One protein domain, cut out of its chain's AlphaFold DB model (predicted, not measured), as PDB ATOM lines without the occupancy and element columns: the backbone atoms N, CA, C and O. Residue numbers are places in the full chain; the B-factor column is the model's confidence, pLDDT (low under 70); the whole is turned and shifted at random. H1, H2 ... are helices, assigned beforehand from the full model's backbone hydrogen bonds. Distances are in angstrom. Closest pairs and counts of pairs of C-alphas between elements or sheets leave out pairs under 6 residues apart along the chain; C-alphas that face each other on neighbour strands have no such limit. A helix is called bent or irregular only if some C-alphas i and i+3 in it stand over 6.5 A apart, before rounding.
ATOM      1  N   LEU A  32      15.316 -17.106 -36.953       74.88
ATOM      2  CA  LEU A  32      16.241 -16.731 -38.014       74.88
ATOM      3  C   LEU A  32      15.595 -16.953 -39.378       74.88
ATOM      4  O   LEU A  32      15.016 -18.017 -39.621       74.88
ATOM      5  N   SER A  33      15.795 -16.004 -40.297       84.50
ATOM      6  CA  SER A  33      15.501 -16.212 -41.716       84.50
ATOM      7  C   SER A  33      16.310 -17.390 -42.274       84.50
ATOM      8  O   SER A  33      17.393 -17.706 -41.775       84.50
ATOM      9  N   MET A  34      15.830 -18.029 -43.344       80.25
ATOM     10  CA  MET A  34      16.534 -19.165 -43.964       80.25
ATOM     11  C   MET A  34      17.972 -18.826 -44.368       80.25
ATOM     12  O   MET A  34      18.885 -19.622 -44.147       80.25
ATOM     13  N   ARG A  35      18.201 -17.609 -44.879       85.88
ATOM     14  CA  ARG A  35      19.544 -17.120 -45.211       85.88
ATOM     15  C   ARG A  35      20.434 -17.013 -43.972       85.88
ATOM     16  O   ARG A  35      21.592 -17.417 -44.022       85.88
ATOM     17  N   ALA A  36      19.906 -16.496 -42.863       85.25
ATOM     18  CA  ALA A  36      20.658 -16.390 -41.617       85.25
ATOM     19  C   ALA A  36      20.984 -17.772 -41.033       85.25
ATOM     20  O   ALA A  36      22.124 -18.005 -40.638       85.25
ATOM     21  N   ARG A  37      20.033 -18.718 -41.074       83.56
ATOM     22  CA  ARG A  37      20.278 -20.121 -40.693       83.56
ATOM     23  C   ARG A  37      21.416 -20.716 -41.518       83.56
ATOM     24  O   ARG A  37      22.369 -21.236 -40.949       83.56
ATOM     25  N   PHE A  38      21.361 -20.582 -42.843       87.69
ATOM     26  CA  PHE A  38      22.423 -21.077 -43.718       87.69
ATOM     27  C   PHE A  38      23.791 -20.490 -43.351       87.69
ATOM     28  O   PHE A  38      24.747 -21.241 -43.184       87.69
ATOM     29  N   LEU A  39      23.891 -19.170 -43.170       91.31
ATOM     30  CA  LEU A  39      25.160 -18.519 -42.829       91.31
ATOM     31  C   LEU A  39      25.705 -18.964 -41.467       91.31
ATOM     32  O   LEU A  39      26.909 -19.194 -41.344       91.31
ATOM     33  N   VAL A  40      24.834 -19.112 -40.466       90.38
ATOM     34  CA  VAL A  40      25.189 -19.658 -39.149       90.38
ATOM     35  C   VAL A  40      25.773 -21.061 -39.297       90.38
ATOM     36  O   VAL A  40      26.882 -21.312 -38.830       90.38
ATOM     37  N   HIS A  41      25.080 -21.965 -39.993       91.19
ATOM     38  CA  HIS A  41      25.555 -23.340 -40.169       91.19
ATOM     39  C   HIS A  41      26.813 -23.430 -41.018       91.19
ATOM     40  O   HIS A  41      27.709 -24.206 -40.698       91.19
ATOM     41  N   TRP A  42      26.914 -22.616 -42.067       93.00
ATOM     42  CA  TRP A  42      28.099 -22.552 -42.909       93.00
ATOM     43  C   TRP A  42      29.336 -22.163 -42.097       93.00
ATOM     44  O   TRP A  42      30.352 -22.858 -42.134       93.00
ATOM     45  N   ARG A  43      29.240 -21.090 -41.302       94.94
ATOM     46  CA  ARG A  43      30.345 -20.637 -40.445       94.94
ATOM     47  C   ARG A  43      30.653 -21.637 -39.328       94.94
ATOM     48  O   ARG A  43      31.824 -21.941 -39.103       94.94
ATOM     49  N   ALA A  44      29.628 -22.221 -38.704       92.38
ATOM     50  CA  ALA A  44      29.803 -23.261 -37.693       92.38
ATOM     51  C   ALA A  44      30.519 -24.500 -38.260       92.38
ATOM     52  O   ALA A  44      31.467 -24.992 -37.647       92.38
ATOM     53  N   ASN A  45      30.126 -24.959 -39.455       94.19
ATOM     54  CA  ASN A  45      30.787 -26.056 -40.170       94.19
ATOM     55  C   ASN A  45      32.246 -25.718 -40.467       94.19
ATOM     56  O   ASN A  45      33.127 -26.540 -40.225       94.19
ATOM     57  N   TRP A  46      32.514 -24.501 -40.940       96.69
ATOM     58  CA  TRP A  46      33.875 -24.049 -41.212       96.69
ATOM     59  C   TRP A  46      34.749 -24.054 -39.951       96.69
ATOM     60  O   TRP A  46      35.862 -24.581 -39.965       96.69
ATOM     61  N   ARG A  47      34.237 -23.546 -38.824       94.00
ATOM     62  CA  ARG A  47      34.961 -23.575 -37.542       94.00
ATOM     63  C   ARG A  47      35.181 -24.999 -37.030       94.00
ATOM     64  O   ARG A  47      36.266 -25.306 -36.536       94.00
ATOM     65  N   MET A  48      34.197 -25.884 -37.178       93.31
ATOM     66  CA  MET A  48      34.364 -27.295 -36.829       93.31
ATOM     67  C   MET A  48      35.406 -27.981 -37.725       93.31
ATOM     68  O   MET A  48      36.214 -28.762 -37.227       93.31
ATOM     69  N   PHE A  49      35.448 -27.642 -39.016       95.12
ATOM     70  CA  PHE A  49      36.447 -28.147 -39.959       95.12
ATOM     71  C   PHE A  49      37.873 -27.738 -39.567       95.12
ATOM     72  O   PHE A  49      38.803 -28.546 -39.618       95.12
ATOM     73  N   GLN A  50      38.046 -26.503 -39.096       96.38
ATOM     74  CA  GLN A  50      39.315 -26.039 -38.529       96.38
ATOM     75  C   GLN A  50      39.663 -26.773 -37.220       96.38
ATOM     76  O   GLN A  50      40.830 -27.075 -36.966       96.38
ATOM     77  N   ALA A  51      38.663 -27.152 -36.419       93.81
ATOM     78  CA  ALA A  51      38.817 -27.946 -35.200       93.81
ATOM     79  C   ALA A  51      38.954 -29.460 -35.482       93.81
ATOM     80  O   ALA A  51      38.213 -30.284 -34.940       93.81
ATOM     81  N   ARG A  52      39.954 -29.842 -36.292       94.44
ATOM     82  CA  ARG A  52      40.159 -31.208 -36.827       94.44
ATOM     83  C   ARG A  52      40.023 -32.337 -35.801       94.44
ATOM     84  O   ARG A  52      39.439 -33.369 -36.111       94.44
ATOM     85  N   LYS A  53      40.541 -32.154 -34.579       95.75
ATOM     86  CA  LYS A  53      40.453 -33.162 -33.504       95.75
ATOM     87  C   LYS A  53      39.007 -33.423 -33.071       95.75
ATOM     88  O   LYS A  53      38.623 -34.571 -32.887       95.75
ATOM     89  N   ILE A  54      38.214 -32.360 -32.926       93.81
ATOM     90  CA  ILE A  54      36.795 -32.455 -32.562       93.81
ATOM     91  C   ILE A  54      36.018 -33.081 -33.712       93.81
ATOM     92  O   ILE A  54      35.227 -33.988 -33.470       93.81
ATOM     93  N   LEU A  55      36.291 -32.653 -34.949       95.12
ATOM     94  CA  LEU A  55      35.685 -33.245 -36.136       95.12
ATOM     95  C   LEU A  55      35.946 -34.754 -36.190       95.12
ATOM     96  O   LEU A  55      34.993 -35.523 -36.200       95.12
ATOM     97  N   ALA A  56      37.210 -35.180 -36.120       96.31
ATOM     98  CA  ALA A  56      37.581 -36.593 -36.164       96.31
ATOM     99  C   ALA A  56      36.907 -37.411 -35.050       96.31
ATOM    100  O   ALA A  56      36.316 -38.450 -35.332       96.31
ATOM    101  N   LEU A  57      36.940 -36.927 -33.803       95.94
ATOM    102  CA  LEU A  57      36.305 -37.607 -32.673       95.94
ATOM    103  C   LEU A  57      34.784 -37.707 -32.849       95.94
ATOM    104  O   LEU A  57      34.208 -38.773 -32.648       95.94
ATOM    105  N   SER A  58      34.137 -36.608 -33.240       94.44
ATOM    106  CA  SER A  58      32.690 -36.582 -33.450       94.44
ATOM    107  C   SER A  58      32.265 -37.516 -34.582       94.44
ATOM    108  O   SER A  58      31.308 -38.259 -34.407       94.44
ATOM    109  N   SER A  59      33.016 -37.559 -35.689       95.31
ATOM    110  CA  SER A  59      32.759 -38.467 -36.806       95.31
ATOM    111  C   SER A  59      32.959 -39.921 -36.402       95.31
ATOM    112  O   SER A  59      32.126 -40.757 -36.734       95.31
ATOM    113  N   LEU A  60      34.022 -40.233 -35.652       96.31
ATOM    114  CA  LEU A  60      34.277 -41.590 -35.170       96.31
ATOM    115  C   LEU A  60      33.134 -42.087 -34.282       96.31
ATOM    116  O   LEU A  60      32.649 -43.196 -34.476       96.31
ATOM    117  N   ILE A  61      32.678 -41.258 -33.340       95.50
ATOM    118  CA  ILE A  61      31.551 -41.605 -32.469       95.50
ATOM    119  C   ILE A  61      30.267 -41.725 -33.294       95.50
ATOM    120  O   ILE A  61      29.551 -42.709 -33.153       95.50
ATOM    121  N   ALA A  62      29.986 -40.768 -34.182       94.50
ATOM    122  CA  ALA A  62      28.776 -40.780 -35.000       94.50
ATOM    123  C   ALA A  62      28.708 -42.024 -35.893       94.50
ATOM    124  O   ALA A  62      27.629 -42.571 -36.087       94.50
ATOM    125  N   LEU A  63      29.846 -42.486 -36.415       96.38
ATOM    126  CA  LEU A  63      29.933 -43.646 -37.303       96.38
ATOM    127  C   LEU A  63      30.152 -44.970 -36.564       96.38
ATOM    128  O   LEU A  63      30.109 -46.019 -37.206       96.38
ATOM    129  N   ALA A  64      30.352 -44.960 -35.243       96.00
ATOM    130  CA  ALA A  64      30.613 -46.173 -34.470       96.00
ATOM    131  C   ALA A  64      29.541 -47.267 -34.669       96.00
ATOM    132  O   ALA A  64      29.932 -48.414 -34.893       96.00
ATOM    133  N   PRO A  65      28.223 -46.965 -34.689       95.44
ATOM    134  CA  PRO A  65      27.214 -47.993 -34.945       95.44
ATOM    135  C   PRO A  65      27.312 -48.591 -36.352       95.44
ATOM    136  O   PRO A  65      27.142 -49.794 -36.519       95.44
ATOM    137  N   SER A  66      27.634 -47.779 -37.361       95.69
ATOM    138  CA  SER A  66      27.849 -48.246 -38.737       95.69
ATOM    139  C   SER A  66      29.105 -49.106 -38.875       95.69
ATOM    140  O   SER A  66      29.059 -50.135 -39.544       95.69
ATOM    141  N   LEU A  67      30.203 -48.736 -38.210       95.50
ATOM    142  CA  LEU A  67      31.425 -49.544 -38.180       95.50
ATOM    143  C   LEU A  67      31.183 -50.890 -37.492       95.50
ATOM    144  O   LEU A  67      31.604 -51.922 -38.007       95.50
ATOM    145  N   LEU A  68      30.459 -50.889 -36.370       93.94
ATOM    146  CA  LEU A  68      30.062 -52.114 -35.682       93.94
ATOM    147  C   LEU A  68      29.159 -52.978 -36.568       93.94
ATOM    148  O   LEU A  68      29.399 -54.172 -36.695       93.94
ATOM    149  N   PHE A  69      28.154 -52.387 -37.212       93.00
ATOM    150  CA  PHE A  69      27.251 -53.115 -38.101       93.00
ATOM    151  C   PHE A  69      27.996 -53.739 -39.286       93.00
ATOM    152  O   PHE A  69      27.819 -54.922 -39.563       93.00
ATOM    153  N   ALA A  70      28.897 -52.990 -39.927       92.62
ATOM    154  CA  ALA A  70      29.749 -53.505 -40.995       92.62
ATOM    155  C   ALA A  70      30.662 -54.644 -40.509       92.62
ATOM    156  O   ALA A  70      30.794 -55.656 -41.194       92.62
ATOM    157  N   LEU A  71      31.245 -54.513 -39.313       93.62
ATOM    158  CA  LEU A  71      32.069 -55.558 -38.707       93.62
ATOM    159  C   LEU A  71      31.257 -56.830 -38.430       93.62
ATOM    160  O   LEU A  71      31.727 -57.925 -38.722       93.62
ATOM    161  N   LEU A  72      30.034 -56.699 -37.911       89.62
ATOM    162  CA  LEU A  72      29.142 -57.835 -37.676       89.62
ATOM    163  C   LEU A  72      28.758 -58.517 -38.995       89.62
ATOM    164  O   LEU A  72      28.852 -59.738 -39.092       89.62
ATOM    165  N   LEU A  73      28.401 -57.748 -40.027       88.19
ATOM    166  CA  LEU A  73      28.128 -58.301 -41.357       88.19
ATOM    167  C   LEU A  73      29.345 -59.021 -41.942       88.19
ATOM    168  O   LEU A  73      29.180 -60.049 -42.589       88.19
ATOM    169  N   TRP A  74      30.556 -58.521 -41.696       88.19
ATOM    170  CA  TRP A  74      31.788 -59.154 -42.161       88.19
ATOM    171  C   TRP A  74      32.131 -60.444 -41.399       88.19
ATOM    172  O   TRP A  74      32.501 -61.438 -42.020       88.19
ATOM    173  N   ILE A  75      31.983 -60.453 -40.069       87.12
ATOM    174  CA  ILE A  75      32.266 -61.625 -39.221       87.12
ATOM    175  C   ILE A  75      31.257 -62.742 -39.495       87.12
ATOM    176  O   ILE A  75      31.643 -63.888 -39.735       87.12
ATOM    177  N   PHE A  76      29.967 -62.409 -39.447       83.19
ATOM    178  CA  PHE A  76      28.900 -63.395 -39.582       83.19
ATOM    179  C   PHE A  76      28.614 -63.751 -41.036       83.19
ATOM    180  O   PHE A  76      28.155 -64.858 -41.287       83.19
ATOM    181  N   ASP A  77      28.935 -62.860 -41.980       79.81
ATOM    182  CA  ASP A  77      28.846 -63.091 -43.424       79.81
ATOM    183  C   ASP A  77      27.525 -63.779 -43.826       79.81
ATOM    184  O   ASP A  77      27.533 -64.863 -44.418       79.81
ATOM    185  N   PRO A  78      26.366 -63.183 -43.467       72.00
ATOM    186  CA  PRO A  78      25.054 -63.817 -43.623       72.00
ATOM    187  C   PRO A  78      24.684 -64.091 -45.087       72.00
ATOM    188  O   PRO A  78      23.711 -64.786 -45.363       72.00
ATOM    189  N   PHE A  79      25.452 -63.547 -46.031       73.50
ATOM    190  CA  PHE A  79      25.251 -63.702 -47.468       73.50
ATOM    191  C   PHE A  79      26.074 -64.845 -48.071       73.50
ATOM    192  O   PHE A  79      25.959 -65.106 -49.268       73.50
ATOM    193  N   ASN A  80      26.907 -65.530 -47.280       74.38
ATOM    194  CA  ASN A  80      27.727 -66.635 -47.759       74.38
ATOM    195  C   ASN A  80      26.998 -67.978 -47.601       74.38
ATOM    196  O   ASN A  80      26.908 -68.507 -46.487       74.38
ATOM    197  N   PRO A  81      26.546 -68.591 -48.710       64.25
ATOM    198  CA  PRO A  81      25.739 -69.807 -48.670       64.25
ATOM    199  C   PRO A  81      26.511 -71.032 -48.163       64.25
ATOM    200  O   PRO A  81      25.900 -72.040 -47.840       64.25
ATOM    201  N   ARG A  82      27.852 -70.973 -48.084       68.25
ATOM    202  CA  ARG A  82      28.681 -72.085 -47.585       68.25
ATOM    203  C   ARG A  82      28.793 -72.128 -46.061       68.25
ATOM    204  O   ARG A  82      29.156 -73.165 -45.524       68.25
ATOM    205  N   LYS A  83      28.561 -71.003 -45.372       62.31
ATOM    206  CA  LYS A  83      28.681 -70.899 -43.904       62.31
ATOM    207  C   LYS A  83      27.389 -71.260 -43.177       62.31
ATOM    208  O   LYS A  83      27.433 -71.657 -42.018       62.31
ATOM    209  N   PHE A  84      26.261 -71.133 -43.862       57.78
ATOM    210  CA  PHE A  84      24.952 -71.495 -43.353       57.78
ATOM    211  C   PHE A  84      24.434 -72.671 -44.180       57.78
ATOM    212  O   PHE A  84      23.763 -72.470 -45.188       57.78
ATOM    213  N   GLU A  85      24.714 -73.905 -43.747       57.31
ATOM    214  CA  GLU A  85      23.870 -75.060 -44.094       57.31
ATOM    215  C   GLU A  85      22.510 -74.863 -43.406       57.31
ATOM    216  O   GLU A  85      22.176 -75.483 -42.401       57.31
ATOM    217  N   ALA A  86      21.753 -73.875 -43.877       58.53
ATOM    218  CA  ALA A  86      20.458 -73.541 -43.335       58.53
ATOM    219  C   ALA A  86      19.412 -74.398 -44.042       58.53
ATOM    220  O   ALA A  86      19.311 -74.399 -45.271       58.53
ATOM    221  N   GLN A  87      18.585 -75.083 -43.255       62.06
ATOM    222  CA  GLN A  87      17.258 -75.457 -43.730       62.06
ATOM    223  C   GLN A  87      16.586 -74.224 -44.350       62.06
ATOM    224  O   GLN A  87      16.818 -73.116 -43.855       62.06
ATOM    225  N   PRO A  88      15.787 -74.381 -45.420       64.88
ATOM    226  CA  PRO A  88      15.170 -73.250 -46.099       64.88
ATOM    227  C   PRO A  88      14.340 -72.449 -45.094       64.88
ATOM    228  O   PRO A  88      13.274 -72.877 -44.657       64.88
ATOM    229  N   MET A  89      14.874 -71.303 -44.680       67.94
ATOM    230  CA  MET A  89      14.169 -70.366 -43.821       67.94
ATOM    231  C   MET A  89      13.094 -69.704 -44.677       67.94
ATOM    232  O   MET A  89      13.376 -69.293 -45.804       67.94
ATOM    233  N   ASP A  90      11.868 -69.614 -44.159       83.69
ATOM    234  CA  ASP A  90      10.792 -68.919 -44.861       83.69
ATOM    235  C   ASP A  90      11.225 -67.485 -45.209       83.69
ATOM    236  O   ASP A  90      11.782 -66.761 -44.375       83.69
ATOM    237  N   LEU A  91      10.971 -67.072 -46.452       80.00
ATOM    238  CA  LEU A  91      11.391 -65.779 -46.989       80.00
ATOM    239  C   LEU A  91      10.841 -64.622 -46.142       80.00
ATOM    240  O   LEU A  91      11.533 -63.627 -45.928       80.00
ATOM    241  N   THR A  92       9.622 -64.772 -45.616       86.50
ATOM    242  CA  THR A  92       8.984 -63.785 -44.735       86.50
ATOM    243  C   THR A  92       9.789 -63.575 -43.456       86.50
ATOM    244  O   THR A  92      10.019 -62.439 -43.040       86.50
ATOM    245  N   VAL A  93      10.257 -64.669 -42.849       83.88
ATOM    246  CA  VAL A  93      11.065 -64.641 -41.624       83.88
ATOM    247  C   VAL A  93      12.419 -63.996 -41.902       83.88
ATOM    248  O   VAL A  93      12.832 -63.108 -41.157       83.88
ATOM    249  N   LEU A  94      13.075 -64.365 -43.006       81.81
ATOM    250  CA  LEU A  94      14.351 -63.770 -43.414       81.81
ATOM    251  C   LEU A  94      14.235 -62.251 -43.627       81.81
ATOM    252  O   LEU A  94      15.037 -61.485 -43.086       81.81
ATOM    253  N   LEU A  95      13.221 -61.800 -44.373       85.94
ATOM    254  CA  LEU A  95      12.974 -60.374 -44.602       85.94
ATOM    255  C   LEU A  95      12.629 -59.640 -43.302       85.94
ATOM    256  O   LEU A  95      13.091 -58.517 -43.099       85.94
ATOM    257  N   GLY A  96      11.873 -60.275 -42.403       88.38
ATOM    258  CA  GLY A  96      11.570 -59.738 -41.077       88.38
ATOM    259  C   GLY A  96      12.825 -59.523 -40.229       88.38
ATOM    260  O   GLY A  96      12.989 -58.457 -39.636       88.38
ATOM    261  N   VAL A  97      13.747 -60.492 -40.218       85.31
ATOM    262  CA  VAL A  97      15.025 -60.385 -39.495       85.31
ATOM    263  C   VAL A  97      15.898 -59.275 -40.085       85.31
ATOM    264  O   VAL A  97      16.357 -58.407 -39.342       85.31
ATOM    265  N   ILE A  98      16.083 -59.245 -41.410       85.88
ATOM    266  CA  ILE A  98      16.887 -58.211 -42.085       85.88
ATOM    267  C   ILE A  98      16.284 -56.820 -41.854       85.88
ATOM    268  O   ILE A  98      16.998 -55.888 -41.478       85.88
ATOM    269  N   GLY A  99      14.971 -56.679 -42.041       90.69
ATOM    270  CA  GLY A  99      14.255 -55.426 -41.821       90.69
ATOM    271  C   GLY A  99      14.354 -54.957 -40.369       90.69
ATOM    272  O   GLY A  99      14.657 -53.790 -40.120       90.69
ATOM    273  N   GLY A 100      14.182 -55.868 -39.410       91.88
ATOM    274  CA  GLY A 100      14.338 -55.582 -37.985       91.88
ATOM    275  C   GLY A 100      15.750 -55.118 -37.625       91.88
ATOM    276  O   GLY A 100      15.908 -54.106 -36.939       91.88
ATOM    277  N   MET A 101      16.782 -55.795 -38.139       90.00
ATOM    278  CA  MET A 101      18.180 -55.394 -37.948       90.00
ATOM    279  C   MET A 101      18.467 -54.014 -38.546       90.00
ATOM    280  O   MET A 101      19.119 -53.195 -37.898       90.00
ATOM    281  N   LEU A 102      17.961 -53.734 -39.750       91.31
ATOM    282  CA  LEU A 102      18.140 -52.443 -40.412       91.31
ATOM    283  C   LEU A 102      17.465 -51.309 -39.630       91.31
ATOM    284  O   LEU A 102      18.072 -50.259 -39.429       91.31
ATOM    285  N   LEU A 103      16.232 -51.518 -39.162       95.56
ATOM    286  CA  LEU A 103      15.504 -50.534 -38.358       95.56
ATOM    287  C   LEU A 103      16.200 -50.264 -37.023       95.56
ATOM    288  O   LEU A 103      16.361 -49.104 -36.638       95.56
ATOM    289  N   LEU A 104      16.655 -51.317 -36.342       94.06
ATOM    290  CA  LEU A 104      17.422 -51.179 -35.107       94.06
ATOM    291  C   LEU A 104      18.720 -50.403 -35.353       94.06
ATOM    292  O   LEU A 104      19.033 -49.476 -34.605       94.06
ATOM    293  N   TRP A 105      19.450 -50.739 -36.420       94.56
ATOM    294  CA  TRP A 105      20.658 -50.015 -36.808       94.56
ATOM    295  C   TRP A 105      20.365 -48.538 -37.090       94.56
ATOM    296  O   TRP A 105      21.050 -47.686 -36.531       94.56
ATOM    297  N   LEU A 106      19.327 -48.216 -37.871       95.44
ATOM    298  CA  LEU A 106      18.925 -46.834 -38.155       95.44
ATOM    299  C   LEU A 106      18.615 -46.059 -36.871       95.44
ATOM    300  O   LEU A 106      19.072 -44.926 -36.716       95.44
ATOM    301  N   ALA A 107      17.879 -46.668 -35.938       95.31
ATOM    302  CA  ALA A 107      17.542 -46.044 -34.663       95.31
ATOM    303  C   ALA A 107      18.799 -45.751 -33.829       95.31
ATOM    304  O   ALA A 107      19.002 -44.619 -33.385       95.31
ATOM    305  N   VAL A 108      19.684 -46.738 -33.660       95.12
ATOM    306  CA  VAL A 108      20.931 -46.570 -32.897       95.12
ATOM    307  C   VAL A 108      21.856 -45.553 -33.575       95.12
ATOM    308  O   VAL A 108      22.375 -44.652 -32.914       95.12
ATOM    309  N   GLN A 109      22.019 -45.641 -34.894       96.19
ATOM    310  CA  GLN A 109      22.805 -44.705 -35.697       96.19
ATOM    311  C   GLN A 109      22.283 -43.269 -35.549       96.19
ATOM    312  O   GLN A 109      23.072 -42.337 -35.368       96.19
ATOM    313  N   HIS A 110      20.961 -43.081 -35.566       93.44
ATOM    314  CA  HIS A 110      20.342 -41.776 -35.361       93.44
ATOM    315  C   HIS A 110      20.619 -41.214 -33.959       93.44
ATOM    316  O   HIS A 110      20.991 -40.048 -33.839       93.44
ATOM    317  N   LEU A 111      20.519 -42.030 -32.903       93.31
ATOM    318  CA  LEU A 111      20.805 -41.587 -31.532       93.31
ATOM    319  C   LEU A 111      22.260 -41.127 -31.361       93.31
ATOM    320  O   LEU A 111      22.508 -40.082 -30.756       93.31
ATOM    321  N   PHE A 112      23.221 -41.857 -31.931       93.69
ATOM    322  CA  PHE A 112      24.635 -41.462 -31.914       93.69
ATOM    323  C   PHE A 112      24.886 -40.182 -32.718       93.69
ATOM    324  O   PHE A 112      25.648 -39.309 -32.289       93.69
ATOM    325  N   PHE A 113      24.214 -40.025 -33.857       92.50
ATOM    326  CA  PHE A 113      24.267 -38.787 -34.628       92.50
ATOM    327  C   PHE A 113      23.710 -37.599 -33.828       92.50
ATOM    328  O   PHE A 113      24.392 -36.589 -33.676       92.50
ATOM    329  N   VAL A 114      22.522 -37.722 -33.231       89.81
ATOM    330  CA  VAL A 114      21.921 -36.656 -32.407       89.81
ATOM    331  C   VAL A 114      22.814 -36.312 -31.215       89.81
ATOM    332  O   VAL A 114      23.063 -35.133 -30.948       89.81
ATOM    333  N   TYR A 115      23.353 -37.327 -30.536       90.25
ATOM    334  CA  TYR A 115      24.290 -37.135 -29.435       90.25
ATOM    335  C   TYR A 115      25.529 -36.347 -29.874       90.25
ATOM    336  O   TYR A 115      25.893 -35.363 -29.227       90.25
ATOM    337  N   THR A 116      26.168 -36.736 -30.979       92.38
ATOM    338  CA  THR A 116      27.385 -36.059 -31.453       92.38
ATOM    339  C   THR A 116      27.104 -34.639 -31.929       92.38
ATOM    340  O   THR A 116      27.867 -33.726 -31.595       92.38
ATOM    341  N   MET A 117      25.982 -34.416 -32.615       89.50
ATOM    342  CA  MET A 117      25.546 -33.083 -33.021       89.50
ATOM    343  C   MET A 117      25.327 -32.171 -31.813       89.50
ATOM    344  O   MET A 117      25.848 -31.057 -31.788       89.50
ATOM    345  N   ASN A 118      24.638 -32.639 -30.771       86.25
ATOM    346  CA  ASN A 118      24.450 -31.861 -29.545       86.25
ATOM    347  C   ASN A 118      25.782 -31.616 -28.811       86.25
ATOM    348  O   ASN A 118      26.104 -30.498 -28.410       86.25
ATOM    349  N   ARG A 119      26.597 -32.660 -28.650       88.75
ATOM    350  CA  ARG A 119      27.800 -32.597 -27.815       88.75
ATOM    351  C   ARG A 119      28.925 -31.774 -28.433       88.75
ATOM    352  O   ARG A 119      29.621 -31.066 -27.699       88.75
ATOM    353  N   TYR A 120      29.135 -31.913 -29.741       91.06
ATOM    354  CA  TYR A 120      30.312 -31.387 -30.432       91.06
ATOM    355  C   TYR A 120      29.979 -30.252 -31.392       91.06
ATOM    356  O   TYR A 120      30.748 -29.297 -31.461       91.06
ATOM    357  N   TYR A 121      28.850 -30.318 -32.102       90.56
ATOM    358  CA  TYR A 121      28.521 -29.329 -33.130       90.56
ATOM    359  C   TYR A 121      27.697 -28.143 -32.605       90.56
ATOM    360  O   TYR A 121      28.005 -26.994 -32.923       90.56
ATOM    361  N   ALA A 122      26.701 -28.389 -31.746       88.94
ATOM    362  CA  ALA A 122      25.837 -27.350 -31.186       88.94
ATOM    363  C   ALA A 122      26.607 -26.171 -30.557       88.94
ATOM    364  O   ALA A 122      26.211 -25.031 -30.799       88.94
ATOM    365  N   PRO A 123      27.734 -26.363 -29.837       88.25
ATOM    366  CA  PRO A 123      28.530 -25.241 -29.344       88.25
ATOM    367  C   PRO A 123      29.006 -24.284 -30.446       88.25
ATOM    368  O   PRO A 123      28.989 -23.075 -30.239       88.25
ATOM    369  N   PHE A 124      29.387 -24.779 -31.629       90.81
ATOM    370  CA  PHE A 124      29.790 -23.911 -32.744       90.81
ATOM    371  C   PHE A 124      28.615 -23.071 -33.239       90.81
ATOM    372  O   PHE A 124      28.752 -21.862 -33.399       90.81
ATOM    373  N   VAL A 125      27.444 -23.688 -33.399       90.19
ATOM    374  CA  VAL A 125      26.218 -22.991 -33.814       90.19
ATOM    375  C   VAL A 125      25.810 -21.932 -32.784       90.19
ATOM    376  O   VAL A 125      25.513 -20.802 -33.163       90.19
ATOM    377  N   ARG A 126      25.864 -22.242 -31.479       87.56
ATOM    378  CA  ARG A 126      25.572 -21.277 -30.396       87.56
ATOM    379  C   ARG A 126      26.496 -20.066 -30.459       87.56
ATOM    380  O   ARG A 126      26.027 -18.945 -30.293       87.56
ATOM    381  N   ARG A 127      27.791 -20.274 -30.715       87.75
ATOM    382  CA  ARG A 127      28.766 -19.182 -30.874       87.75
ATOM    383  C   ARG A 127      28.443 -18.298 -32.070       87.75
ATOM    384  O   ARG A 127      28.512 -17.082 -31.948       87.75
ATOM    385  N   GLU A 128      28.084 -18.888 -33.210       90.12
ATOM    386  CA  GLU A 128      27.694 -18.104 -34.387       90.12
ATOM    387  C   GLU A 128      26.419 -17.303 -34.134       90.12
ATOM    388  O   GLU A 128      26.385 -16.120 -34.441       90.12
ATOM    389  N   ILE A 129      25.391 -17.907 -33.535       87.56
ATOM    390  CA  ILE A 129      24.140 -17.208 -33.206       87.56
ATOM    391  C   ILE A 129      24.404 -16.031 -32.254       87.56
ATOM    392  O   ILE A 129      23.898 -14.932 -32.491       87.56
ATOM    393  N   THR A 130      25.263 -16.221 -31.246       86.12
ATOM    394  CA  THR A 130      25.736 -15.125 -30.386       86.12
ATOM    395  C   THR A 130      26.450 -14.040 -31.193       86.12
ATOM    396  O   THR A 130      26.155 -12.862 -31.008       86.12
ATOM    397  N   ALA A 131      27.322 -14.411 -32.135       87.19
ATOM    398  CA  ALA A 131      28.008 -13.460 -33.016       87.19
ATOM    399  C   ALA A 131      27.055 -12.718 -33.980       87.19
ATOM    400  O   ALA A 131      27.388 -11.640 -34.463       87.19
ATOM    401  N   PHE A 132      25.861 -13.260 -34.235       84.69
ATOM    402  CA  PHE A 132      24.769 -12.584 -34.943       84.69
ATOM    403  C   PHE A 132      23.953 -11.626 -34.049       84.69
ATOM    404  O   PHE A 132      22.975 -11.050 -34.518       84.69
ATOM    405  N   GLY A 133      24.345 -11.434 -32.785       85.19
ATOM    406  CA  GLY A 133      23.712 -10.491 -31.855       85.19
ATOM    407  C   GLY A 133      22.624 -11.100 -30.969       85.19
ATOM    408  O   GLY A 133      21.914 -10.366 -30.284       85.19
TER     409      GLY A 133
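AT A GLANCE: This is residues 32 to 133 of the 164 residues of an uncharacterized protein of Planctomycetes bacterium (UniProt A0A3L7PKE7). A long, thin helical hairpin of the bent helices H3 and H2, splayed toward its loop end, with H1 crossing the last arm of H3 at the opposite end. The printed part has 102 residues with three named helices, H1, H2 and H3 in that order along the chain, and no named strand; 83 of the residues are in these helices, and the class is all helix. The whole is extended, with a radius of gyration of the C-alphas of 20.2 A and spans of 66 by 29 by 17 A.

IN THESE COORDINATES: By hydrogen bonds H3, residues 91 to 131, is one helix, but bent: C-alphas 119 and 122 are 6.5 A apart. Arm H3a, residues 91 to 119, begins at C-alpha 91 (11.391, -65.779, -46.989) and is 41.7 A long; H3b is 122 to 131. H2, 52 to 76, likewise one helix, is bent, C-alphas 62 and 65 being 7.4 A apart, into H2a, 52 to 62, and H2b, 65 to 76. H1, 34 to 50, 24.4 A long, begins at C-alpha 34 (16.534, -19.165, -43.964).

HOW THE PARTS SIT: H3a touches H2a with residues 109 to 117 alone, opposite ways at a shallow tilt of 31 degrees; the closest C-alphas, Phe 113 and Ala 62, are 4.9 A apart. H2b and H3a form a hairpin. H1 touches H3b at a steep tilt of 60 degrees, closest at C-alphas Ala 44 and Phe 124, 5.0 A. In H1 and the four arms every O i to N i+4 pair is within hydrogen-bond range.

THE WHOLE: The printed part has no cut. The link from H2 to H3 is long; within it, residues 81 to 89 are under pLDDT 70.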